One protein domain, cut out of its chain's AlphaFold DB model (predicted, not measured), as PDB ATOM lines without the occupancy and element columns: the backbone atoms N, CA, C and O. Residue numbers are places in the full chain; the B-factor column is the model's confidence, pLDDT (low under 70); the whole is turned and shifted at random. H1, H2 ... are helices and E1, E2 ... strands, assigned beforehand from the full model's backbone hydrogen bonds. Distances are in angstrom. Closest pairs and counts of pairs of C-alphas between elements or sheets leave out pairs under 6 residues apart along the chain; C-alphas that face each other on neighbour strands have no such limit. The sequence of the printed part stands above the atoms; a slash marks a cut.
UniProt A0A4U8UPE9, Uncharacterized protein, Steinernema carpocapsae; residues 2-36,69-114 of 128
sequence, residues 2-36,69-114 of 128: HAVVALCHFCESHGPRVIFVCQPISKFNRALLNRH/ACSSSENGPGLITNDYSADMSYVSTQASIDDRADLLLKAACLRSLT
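AT A GLANCE: This is residues 2 to 36 and 69 to 114 of the 128 residues of an uncharacterized protein of Steinernema carpocapsae (UniProt A0A4U8UPE9). A curled, strongly twisted sheet of two hairpins, E1-E2 and E3-E4, has the long helix H2 packed over E1 and E2 near one end; short H1 follows E2 at the other end, where residues 31 to 36 stick out. The 81 printed residues hold two named helices and four strands, E1 E2 H1 E3 E4 H2, class mixed; the antiparallel sheet runs E1 E2 E4 E3. It is only just compact, close to loose, radius of gyration of the C-alphas 13.9 A, spanning 41 by 25 by 21 A.

HOW THE PARTS SIT: Start at E1, residues 5 to 11, antiparallel to E2, residues 15 to 26; N 7 and O 20 are 2.8 A apart. E2 also neighbours E4, residues 88 to 93, with N 23 and O 91 at 2.9 A. E3, residues 79 to 83, is an edge strand and the antiparallel neighbour of E4, with N 81 and O 90 at 2.8 A. H2, residues 99 to 114, is on the sheet at a height of 7.7 A; its closest C-alphas with E2 are Leu 110 and Pro 16, 5.6 A. H1, residues 27 to 33, is apart from H2. Both helices have every O i to N i+4 pair within hydrogen-bond range.

IN THESE COORDINATES: Find C-alpha 5 at (3.035, -42.424, 46.223), where E1 begins; E2 runs 33.3 A, and H2 runs 22.5 A to C-alpha 114 at (-1.703, -34.574, 62.322).

THE WHOLE: Residues 37 to 68 are not printed; C-alphas 36 and 69 are 34.9 A apart. Residues 27 to 36 and 73 to 77 have pLDDT under 70.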
ATOM      1  N   HIS A   2       7.919 -36.944  37.902       77.44
ATOM      2  CA  HIS A   2       7.851 -38.250  38.558       77.44
ATOM      3  C   HIS A   2       7.185 -38.067  39.922       77.44
ATOM      4  O   HIS A   2       7.649 -37.253  40.716       77.44
ATOM      5  N   ALA A   3       6.070 -38.756  40.156       87.56
ATOM      6  CA  ALA A   3       5.347 -38.705  41.422       87.56
ATOM      7  C   ALA A   3       5.711 -39.926  42.271       87.56
ATOM      8  O   ALA A   3       5.800 -41.031  41.743       87.56
ATOM      9  N   VAL A   4       5.898 -39.715  43.572       92.06
ATOM     10  CA  VAL A   4       6.057 -40.786  44.559       92.06
ATOM     11  C   VAL A   4       4.757 -40.899  45.338       92.06
ATOM     12  O   VAL A   4       4.196 -39.889  45.768       92.06
ATOM     13  N   VAL A   5       4.267 -42.122  45.495       94.31
ATOM     14  CA  VAL A   5       3.035 -42.424  46.223       94.31
ATOM     15  C   VAL A   5       3.408 -43.134  47.513       94.31
ATOM     16  O   VAL A   5       4.245 -44.029  47.497       94.31
ATOM     17  N   ALA A   6       2.778 -42.762  48.623       94.88
ATOM     18  CA  ALA A   6       2.993 -43.428  49.897       94.88
ATOM     19  C   ALA A   6       1.680 -43.701  50.627       94.88
ATOM     20  O   ALA A   6       0.760 -42.882  50.614       94.88
ATOM     21  N   LEU A   7       1.630 -44.846  51.300       94.81
ATOM     22  CA  LEU A   7       0.595 -45.194  52.256       94.81
ATOM     23  C   LEU A   7       1.078 -44.825  53.657       94.81
ATOM     24  O   LEU A   7       2.151 -45.246  54.096       94.81
ATOM     25  N   CYS A   8       0.264 -44.036  54.347       94.94
ATOM     26  CA  CYS A   8       0.544 -43.542  55.686       94.94
ATOM     27  C   CYS A   8      -0.449 -44.146  56.682       94.94
ATOM     28  O   CYS A   8      -1.621 -44.337  56.357       94.94
ATOM     29  N   HIS A   9       0.011 -44.412  57.897       94.44
ATOM     30  CA  HIS A   9      -0.789 -44.983  58.973       94.44
ATOM     31  C   HIS A   9      -0.493 -44.263  60.292       94.44
ATOM     32  O   HIS A   9       0.668 -44.020  60.618       94.44
ATOM     33  N   PHE A  10      -1.533 -43.938  61.064       95.12
ATOM     34  CA  PHE A  10      -1.375 -43.423  62.423       95.12
ATOM     35  C   PHE A  10      -1.394 -44.591  63.411       95.12
ATOM     36  O   PHE A  10      -2.453 -45.121  63.741       95.12
ATOM     37  N   CYS A  11      -0.222 -45.008  63.881       94.12
ATOM     38  CA  CYS A  11      -0.120 -46.028  64.913       94.12
ATOM     39  C   CYS A  11      -0.280 -45.396  66.295       94.12
ATOM     40  O   CYS A  11       0.453 -44.477  66.640       94.12
ATOM     41  N   GLU A  12      -1.161 -45.938  67.132       93.81
ATOM     42  CA  GLU A  12      -1.366 -45.427  68.494       93.81
ATOM     43  C   GLU A  12      -0.094 -45.483  69.361       93.81
ATOM     44  O   GLU A  12       0.077 -44.660  70.255       93.81
ATOM     45  N   SER A  13       0.823 -46.417  69.082       91.56
ATOM     46  CA  SER A  13       2.077 -46.578  69.836       91.56
ATOM     47  C   SER A  13       3.259 -45.782  69.265       91.56
ATOM     48  O   SER A  13       4.173 -45.446  70.010       91.56
ATOM     49  N   HIS A  14       3.265 -45.493  67.956       91.44
ATOM     50  CA  HIS A  14       4.431 -44.927  67.249       91.44
ATOM     51  C   HIS A  14       4.135 -43.617  66.501       91.44
ATOM     52  O   HIS A  14       5.050 -43.021  65.933       91.44
ATOM     53  N   GLY A  15       2.874 -43.178  66.483       93.00
ATOM     54  CA  GLY A  15       2.407 -42.010  65.744       93.00
ATOM     55  C   GLY A  15       2.284 -42.233  64.226       93.00
ATOM     56  O   GLY A  15       2.125 -43.370  63.768       93.00
ATOM     57  N   PRO A  16       2.323 -41.144  63.431       94.94
ATOM     58  CA  PRO A  16       2.288 -41.177  61.967       94.94
ATOM     59  C   PRO A  16       3.484 -41.930  61.376       94.94
ATOM     60  O   PRO A  16       4.633 -41.612  61.681       94.94
ATOM     61  N   ARG A  17       3.228 -42.898  60.495       93.12
ATOM     62  CA  ARG A  17       4.260 -43.689  59.816       93.12
ATOM     63  C   ARG A  17       3.948 -43.879  58.345       93.12
ATOM     64  O   ARG A  17       2.818 -44.184  57.974       93.12
ATOM     65  N   VAL A  18       4.976 -43.738  57.514       93.44
ATOM     66  CA  VAL A  18       4.953 -44.240  56.138       93.44
ATOM     67  C   VAL A  18       5.149 -45.746  56.217       93.44
ATOM     68  O   VAL A  18       6.139 -46.204  56.790       93.44
ATOM     69  N   ILE A  19       4.186 -46.508  55.710       92.06
ATOM     70  CA  ILE A  19       4.228 -47.974  55.757       92.06
ATOM     71  C   ILE A  19       4.506 -48.581  54.393       92.06
ATOM     72  O   ILE A  19       5.005 -49.687  54.341       92.06
ATOM     73  N   PHE A  20       4.220 -47.880  53.299       91.56
ATOM     74  CA  PHE A  20       4.459 -48.386  51.952       91.56
ATOM     75  C   PHE A  20       4.724 -47.221  51.009       91.56
ATOM     76  O   PHE A  20       4.064 -46.188  51.110       91.56
ATOM     77  N   VAL A  21       5.656 -47.386  50.083       92.25
ATOM     78  CA  VAL A  21       6.071 -46.382  49.104       92.25
ATOM     79  C   VAL A  21       6.087 -47.033  47.739       92.25
ATOM     80  O   VAL A  21       6.617 -48.124  47.605       92.25
ATOM     81  N   CYS A  22       5.550 -46.362  46.729       92.25
ATOM     82  CA  CYS A  22       5.683 -46.722  45.326       92.25
ATOM     83  C   CYS A  22       6.306 -45.550  44.573       92.25
ATOM     84  O   CYS A  22       5.819 -44.417  44.644       92.25
ATOM     85  N   GLN A  23       7.388 -45.822  43.852       91.06
ATOM     86  CA  GLN A  23       8.140 -44.800  43.142       91.06
ATOM     87  C   GLN A  23       8.569 -45.255  41.745       91.06
ATOM     88  O   GLN A  23       8.917 -46.421  41.542       91.06
ATOM     89  N   PRO A  24       8.568 -44.337  40.769       90.00
ATOM     90  CA  PRO A  24       9.028 -44.620  39.424       90.00
ATOM     91  C   PRO A  24      10.557 -44.620  39.325       90.00
ATOM     92  O   PRO A  24      11.234 -43.721  39.819       90.00
ATOM     93  N   ILE A  25      11.090 -45.572  38.570       84.25
ATOM     94  CA  ILE A  25      12.493 -45.695  38.190       84.25
ATOM     95  C   ILE A  25      12.548 -45.905  36.675       84.25
ATOM     96  O   ILE A  25      12.019 -46.874  36.132       84.25
ATOM     97  N   SER A  26      13.203 -44.989  35.966       77.69
ATOM     98  CA  SER A  26      13.480 -45.149  34.532       77.69
ATOM     99  C   SER A  26      14.368 -46.374  34.281       77.69
ATOM    100  O   SER A  26      15.296 -46.609  35.067       77.69
ATOM    101  N   LYS A  27      14.200 -47.078  33.154       66.06
ATOM    102  CA  LYS A  27      15.052 -48.234  32.809       66.06
ATOM    103  C   LYS A  27      16.553 -47.931  32.820       66.06
ATOM    104  O   LYS A  27      17.326 -48.799  33.208       66.06
ATOM    105  N   PHE A  28      16.967 -46.710  32.468       58.25
ATOM    106  CA  PHE A  28      18.368 -46.273  32.560       58.25
ATOM    107  C   PHE A  28      18.916 -46.396  33.989       58.25
ATOM    108  O   PHE A  28      19.937 -47.037  34.213       58.25
ATOM    109  N   ASN A  29      18.186 -45.858  34.969       59.84
ATOM    110  CA  ASN A  29      18.540 -45.979  36.384       59.84
ATOM    111  C   ASN A  29      18.450 -47.430  36.876       59.84
ATOM    112  O   ASN A  29      19.334 -47.875  37.600       59.84
ATOM    113  N   ARG A  30      17.464 -48.213  36.414       59.28
ATOM    114  CA  ARG A  30      17.396 -49.651  36.723       59.28
ATOM    115  C   ARG A  30      18.602 -50.422  36.174       59.28
ATOM    116  O   ARG A  30      19.118 -51.289  36.862       59.28
ATOM    117  N   ALA A  31      19.078 -50.111  34.970       53.00
ATOM    118  CA  ALA A  31      20.257 -50.743  34.377       53.00
ATOM    119  C   ALA A  31      21.565 -50.345  35.083       53.00
ATOM    120  O   ALA A  31      22.486 -51.156  35.160       53.00
ATOM    121  N   LEU A  32      21.646 -49.120  35.619       53.28
ATOM    122  CA  LEU A  32      22.761 -48.700  36.473       53.28
ATOM    123  C   LEU A  32      22.766 -49.434  37.820       53.28
ATOM    124  O   LEU A  32      23.839 -49.829  38.268       53.28
ATOM    125  N   LEU A  33      21.590 -49.666  38.409       54.19
ATOM    126  CA  LEU A  33      21.434 -50.494  39.610       54.19
ATOM    127  C   LEU A  33      21.731 -51.982  39.316       54.19
ATOM    128  O   LEU A  33      22.393 -52.649  40.101       54.19
ATOM    129  N   ASN A  34      21.339 -52.490  38.142       49.34
ATOM    130  CA  ASN A  34      21.480 -53.895  37.729       49.34
ATOM    131  C   ASN A  34      22.818 -54.241  37.035       49.34
ATOM    132  O   ASN A  34      22.857 -55.147  36.197       49.34
ATOM    133  N   ARG A  35      23.946 -53.584  37.349       41.12
ATOM    134  CA  ARG A  35      25.241 -53.920  36.706       41.12
ATOM    135  C   ARG A  35      25.734 -55.361  36.944       41.12
ATOM    136  O   ARG A  35      26.742 -55.735  36.343       41.12
ATOM    137  N   HIS A  36      25.037 -56.192  37.724       40.88
ATOM    138  CA  HIS A  36      25.345 -57.612  37.946       40.88
ATOM    139  C   HIS A  36      24.166 -58.560  37.660       40.88
ATOM    140  O   HIS A  36      23.853 -59.425  38.462       40.88
ATOM    141  N   ALA A  69       1.508 -53.375  62.819       85.25
ATOM    142  CA  ALA A  69       0.706 -52.357  62.133       85.25
ATOM    143  C   ALA A  69       1.547 -51.309  61.374       85.25
ATOM    144  O   ALA A  69       1.016 -50.566  60.554       85.25
ATOM    145  N   CYS A  70       2.845 -51.209  61.672       88.88
ATOM    146  CA  CYS A  70       3.762 -50.275  61.018       88.88
ATOM    147  C   CYS A  70       4.598 -50.941  59.917       88.88
ATOM    148  O   CYS A  70       5.321 -50.232  59.227       88.88
ATOM    149  N   SER A  71       4.525 -52.259  59.739       85.50
ATOM    150  CA  SER A  71       5.310 -52.995  58.741       85.50
ATOM    151  C   SER A  71       4.409 -53.463  57.598       85.50
ATOM    152  O   SER A  71       3.396 -54.112  57.843       85.50
ATOM    153  N   SER A  72       4.756 -53.142  56.348       77.75
ATOM    154  CA  SER A  72       3.985 -53.573  55.164       77.75
ATOM    155  C   SER A  72       4.442 -54.907  54.591       77.75
ATOM    156  O   SER A  72       3.699 -55.580  53.886       77.75
ATOM    157  N   SER A  73       5.694 -55.254  54.846       65.62
ATOM    158  CA  SER A  73       6.335 -56.475  54.387       65.62
ATOM    159  C   SER A  73       7.148 -56.984  55.561       65.62
ATOM    160  O   SER A  73       7.916 -56.226  56.145       65.62
ATOM    161  N   GLU A  74       6.960 -58.244  55.933       60.69
ATOM    162  CA  GLU A  74       7.681 -58.928  57.011       60.69
ATOM    163  C   GLU A  74       9.163 -59.105  56.620       60.69
ATOM    164  O   GLU A  74       9.604 -60.190  56.262       60.69
ATOM    165  N   ASN A  75       9.911 -57.999  56.533       56.00
ATOM    166  CA  ASN A  75      11.244 -57.936  55.920       56.00
ATOM    167  C   ASN A  75      11.316 -58.508  54.488       56.00
ATOM    168  O   ASN A  75      12.391 -58.813  53.976       56.00
ATOM    169  N   GLY A  76      10.154 -58.683  53.858       59.59
ATOM    170  CA  GLY A  76      10.025 -59.311  52.561       59.59
ATOM    171  C   GLY A  76      10.477 -58.377  51.443       59.59
ATOM    172  O   GLY A  76      10.359 -57.153  51.562       59.59
ATOM    173  N   PRO A  77      10.968 -58.938  50.337       65.94
ATOM    174  CA  PRO A  77      11.350 -58.142  49.191       65.94
ATOM    175  C   PRO A  77      10.192 -57.308  48.631       65.94
ATOM    176  O   PRO A  77       9.049 -57.759  48.564       65.94
ATOM    177  N   GLY A  78      10.504 -56.083  48.203       78.00
ATOM    178  CA  GLY A  78       9.543 -55.183  47.564       78.00
ATOM    179  C   GLY A  78       8.984 -55.715  46.240       78.00
ATOM    180  O   GLY A  78       9.385 -56.760  45.729       78.00
ATOM    181  N   LEU A  79       8.048 -54.971  45.662       84.12
ATOM    182  CA  LEU A  79       7.391 -55.294  44.398       84.12
ATOM    183  C   LEU A  79       7.950 -54.419  43.280       84.12
ATOM    184  O   LEU A  79       8.092 -53.211  43.452       84.12
ATOM    185  N   ILE A  80       8.218 -55.004  42.118       85.69
ATOM    186  CA  ILE A  80       8.561 -54.261  40.907       85.69
ATOM    187  C   ILE A  80       7.490 -54.521  39.863       85.69
ATOM    188  O   ILE A  80       7.200 -55.667  39.520       85.69
ATOM    189  N   THR A  81       6.930 -53.444  39.329       85.88
ATOM    190  CA  THR A  81       5.957 -53.473  38.243       85.88
ATOM    191  C   THR A  81       6.527 -52.738  37.043       85.88
ATOM    192  O   THR A  81       6.901 -51.574  37.147       85.88
ATOM    193  N   ASN A  82       6.613 -53.401  35.894       85.31
ATOM    194  CA  ASN A  82       7.122 -52.777  34.672       85.31
ATOM    195  C   ASN A  82       5.972 -52.272  33.799       85.31
ATOM    196  O   ASN A  82       5.086 -53.041  33.434       85.31
ATOM    197  N   ASP A  83       6.030 -50.996  33.433       85.81
ATOM    198  CA  ASP A  83       5.211 -50.398  32.387       85.81
ATOM    199  C   ASP A  83       6.067 -50.242  31.128       85.81
ATOM    200  O   ASP A  83       6.908 -49.345  31.004       85.81
ATOM    201  N   TYR A  84       5.871 -51.168  30.192       82.62
ATOM    202  CA  TYR A  84       6.602 -51.187  28.930       82.62
ATOM    203  C   TYR A  84       6.173 -50.067  27.983       82.62
ATOM    204  O   TYR A  84       6.994 -49.620  27.185       82.62
ATOM    205  N   SER A  85       4.930 -49.586  28.101       85.94
ATOM    206  CA  SER A  85       4.406 -48.505  27.263       85.94
ATOM    207  C   SER A  85       5.019 -47.153  27.633       85.94
ATOM    208  O   SER A  85       5.332 -46.354  26.751       85.94
ATOM    209  N   ALA A  86       5.259 -46.929  28.929       82.62
ATOM    210  CA  ALA A  86       5.884 -45.715  29.451       82.62
ATOM    211  C   ALA A  86       7.414 -45.812  29.597       82.62
ATOM    212  O   ALA A  86       8.045 -44.836  29.990       82.62
ATOM    213  N   ASP A  87       8.013 -46.971  29.303       82.88
ATOM    214  CA  ASP A  87       9.435 -47.264  29.533       82.88
ATOM    215  C   ASP A  87       9.886 -47.053  30.998       82.88
ATOM    216  O   ASP A  87      10.997 -46.598  31.294       82.88
ATOM    217  N   MET A  88       9.011 -47.393  31.948       84.69
ATOM    218  CA  MET A  88       9.202 -47.125  33.375       84.69
ATOM    219  C   MET A  88       8.994 -48.377  34.224       84.69
ATOM    220  O   MET A  88       8.128 -49.204  33.957       84.69
ATOM    221  N   SER A  89       9.785 -48.509  35.283       87.38
ATOM    222  CA  SER A  89       9.583 -49.507  36.333       87.38
ATOM    223  C   SER A  89       9.078 -48.801  37.586       87.38
ATOM    224  O   SER A  89       9.631 -47.783  37.983       87.38
ATOM    225  N   TYR A  90       8.055 -49.330  38.235       88.12
ATOM    226  CA  TYR A  90       7.562 -48.862  39.523       88.12
ATOM    227  C   TYR A  90       8.053 -49.814  40.600       88.12
ATOM    228  O   TYR A  90       7.808 -51.016  40.516       88.12
ATOM    229  N   VAL A  91       8.761 -49.285  41.590       87.75
ATOM    230  CA  VAL A  91       9.262 -50.064  42.721       87.75
ATOM    231  C   VAL A  91       8.457 -49.702  43.948       87.75
ATOM    232  O   VAL A  91       8.345 -48.523  44.283       87.75
ATOM    233  N   SER A  92       7.893 -50.722  44.587       89.06
ATOM    234  CA  SER A  92       7.094 -50.584  45.790       89.06
ATOM    235  C   SER A  92       7.741 -51.291  46.977       89.06
ATOM    236  O   SER A  92       7.934 -52.503  46.950       89.06
ATOM    237  N   THR A  93       8.082 -50.537  48.012       87.88
ATOM    238  CA  THR A  93       8.877 -50.967  49.174       87.88
ATOM    239  C   THR A  93       8.363 -50.286  50.443       87.88
ATOM    240  O   THR A  93       7.536 -49.382  50.379       87.88
ATOM    241  N   GLN A  94       8.834 -50.703  51.620       87.69
ATOM    242  CA  GLN A  94       8.428 -50.088  52.892       87.69
ATOM    243  C   GLN A  94       8.964 -48.653  53.070       87.69
ATOM    244  O   GLN A  94       8.303 -47.817  53.685       87.69
ATOM    245  N   ALA A  95      10.137 -48.367  52.499       86.19
ATOM    246  CA  ALA A  95      10.772 -47.052  52.470       86.19
ATOM    247  C   ALA A  95      11.175 -46.682  51.036       86.19
ATOM    248  O   ALA A  95      11.291 -47.559  50.172       86.19
ATOM    249  N   SER A  96      11.360 -45.388  50.767       87.94
ATOM    250  CA  SER A  96      11.850 -44.935  49.460       87.94
ATOM    251  C   SER A  96      13.328 -45.295  49.284       87.94
ATOM    252  O   SER A  96      14.095 -45.270  50.237       87.94
ATOM    253  N   ILE A  97      13.729 -45.617  48.052       83.56
ATOM    254  CA  ILE A  97      15.147 -45.820  47.681       83.56
ATOM    255  C   ILE A  97      15.903 -44.480  47.601       83.56
ATOM    256  O   ILE A  97      17.123 -44.460  47.680       83.56
ATOM    257  N   ASP A  98      15.199 -43.359  47.415       84.88
ATOM    258  CA  ASP A  98      15.813 -42.029  47.430       84.88
ATOM    259  C   ASP A  98      15.634 -41.398  48.815       84.88
ATOM    260  O   ASP A  98      14.519 -41.036  49.193       84.88
ATOM    261  N   ASP A  99      16.732 -41.208  49.548       86.38
ATOM    262  CA  ASP A  99      16.742 -40.608  50.891       86.38
ATOM    263  C   ASP A  99      16.014 -39.261  50.941       86.38
ATOM    264  O   ASP A  99      15.337 -38.918  51.917       86.38
ATOM    265  N   ARG A 100      16.132 -38.468  49.868       90.19
ATOM    266  CA  ARG A 100      15.456 -37.174  49.794       90.19
ATOM    267  C   ARG A 100      13.947 -37.352  49.688       90.19
ATOM    268  O   ARG A 100      13.203 -36.601  50.322       90.19
ATOM    269  N   ALA A 101      13.496 -38.305  48.878       90.75
ATOM    270  CA  ALA A 101      12.084 -38.637  48.775       90.75
ATOM    271  C   ALA A 101      11.564 -39.235  50.089       90.75
ATOM    272  O   ALA A 101      10.489 -38.830  50.529       90.75
ATOM    273  N   ASP A 102      12.333 -40.095  50.762       90.69
ATOM    274  CA  ASP A 102      11.973 -40.655  52.070       90.69
ATOM    275  C   ASP A 102      11.734 -39.557  53.120       90.69
ATOM    276  O   ASP A 102      10.682 -39.511  53.768       90.69
ATOM    277  N   LEU A 103      12.654 -38.590  53.215       92.44
ATOM    278  CA  LEU A 103      12.523 -37.452  54.126       92.44
ATOM    279  C   LEU A 103      11.264 -36.617  53.832       92.44
ATOM    280  O   LEU A 103      10.541 -36.217  54.751       92.44
ATOM    281  N   LEU A 104      10.988 -36.357  52.552       95.50
ATOM    282  CA  LEU A 104       9.801 -35.607  52.135       95.50
ATOM    283  C   LEU A 104       8.509 -36.379  52.423       95.50
ATOM    284  O   LEU A 104       7.530 -35.773  52.859       95.50
ATOM    285  N   LEU A 105       8.507 -37.698  52.231       94.94
ATOM    286  CA  LEU A 105       7.373 -38.560  52.554       94.94
ATOM    287  C   LEU A 105       7.096 -38.597  54.054       94.94
ATOM    288  O   LEU A 105       5.936 -38.494  54.449       94.94
ATOM    289  N   LYS A 106       8.131 -38.675  54.898       94.00
ATOM    290  CA  LYS A 106       7.990 -38.594  56.361       94.00
ATOM    291  C   LYS A 106       7.360 -37.262  56.788       94.00
ATOM    292  O   LYS A 106       6.405 -37.255  57.567       94.00
ATOM    293  N   ALA A 107       7.817 -36.144  56.221       96.12
ATOM    294  CA  ALA A 107       7.239 -34.825  56.487       96.12
ATOM    295  C   ALA A 107       5.786 -34.699  55.987       96.12
ATOM    296  O   ALA A 107       4.931 -34.153  56.691       96.12
ATOM    297  N   ALA A 108       5.493 -35.219  54.792       96.31
ATOM    298  CA  ALA A 108       4.148 -35.227  54.224       96.31
ATOM    299  C   ALA A 108       3.190 -36.093  55.056       96.31
ATOM    300  O   ALA A 108       2.102 -35.642  55.391       96.31
ATOM    301  N   CYS A 109       3.619 -37.292  55.455       96.12
ATOM    302  CA  CYS A 109       2.877 -38.205  56.322       96.12
ATOM    303  C   CYS A 109       2.477 -37.539  57.641       96.12
ATOM    304  O   CYS A 109       1.299 -37.546  58.005       96.12
ATOM    305  N   LEU A 110       3.446 -36.913  58.318       95.69
ATOM    306  CA  LEU A 110       3.202 -36.181  59.557       95.69
ATOM    307  C   LEU A 110       2.126 -35.112  59.341       95.69
ATOM    308  O   LEU A 110       1.095 -35.134  60.006       95.69
ATOM    309  N   ARG A 111       2.315 -34.230  58.355       96.19
ATOM    310  CA  ARG A 111       1.364 -33.153  58.056       96.19
ATOM    311  C   ARG A 111      -0.038 -33.680  57.741       96.19
ATOM    312  O   ARG A 111      -1.002 -33.185  58.323       96.19
ATOM    313  N   SER A 112      -0.153 -34.675  56.865       95.19
ATOM    314  CA  SER A 112      -1.442 -35.226  56.438       95.19
ATOM    315  C   SER A 112      -2.213 -35.870  57.587       95.19
ATOM    316  O   SER A 112      -3.431 -35.741  57.647       95.19
ATOM    317  N   LEU A 113      -1.526 -36.558  58.505       94.44
ATOM    318  CA  LEU A 113      -2.182 -37.278  59.599       94.44
ATOM    319  C   LEU A 113      -2.406 -36.422  60.851       94.44
ATOM    320  O   LEU A 113      -3.314 -36.728  61.621       94.44
ATOM    321  N   THR A 114      -1.608 -35.372  61.082       95.19
ATOM    322  CA  THR A 114      -1.703 -34.574  62.322       95.19
ATOM    323  C   THR A 114      -2.212 -33.155  62.127       95.19
ATOM    324  O   THR A 114      -2.681 -32.550  63.088       95.19
TER     325      THR A 114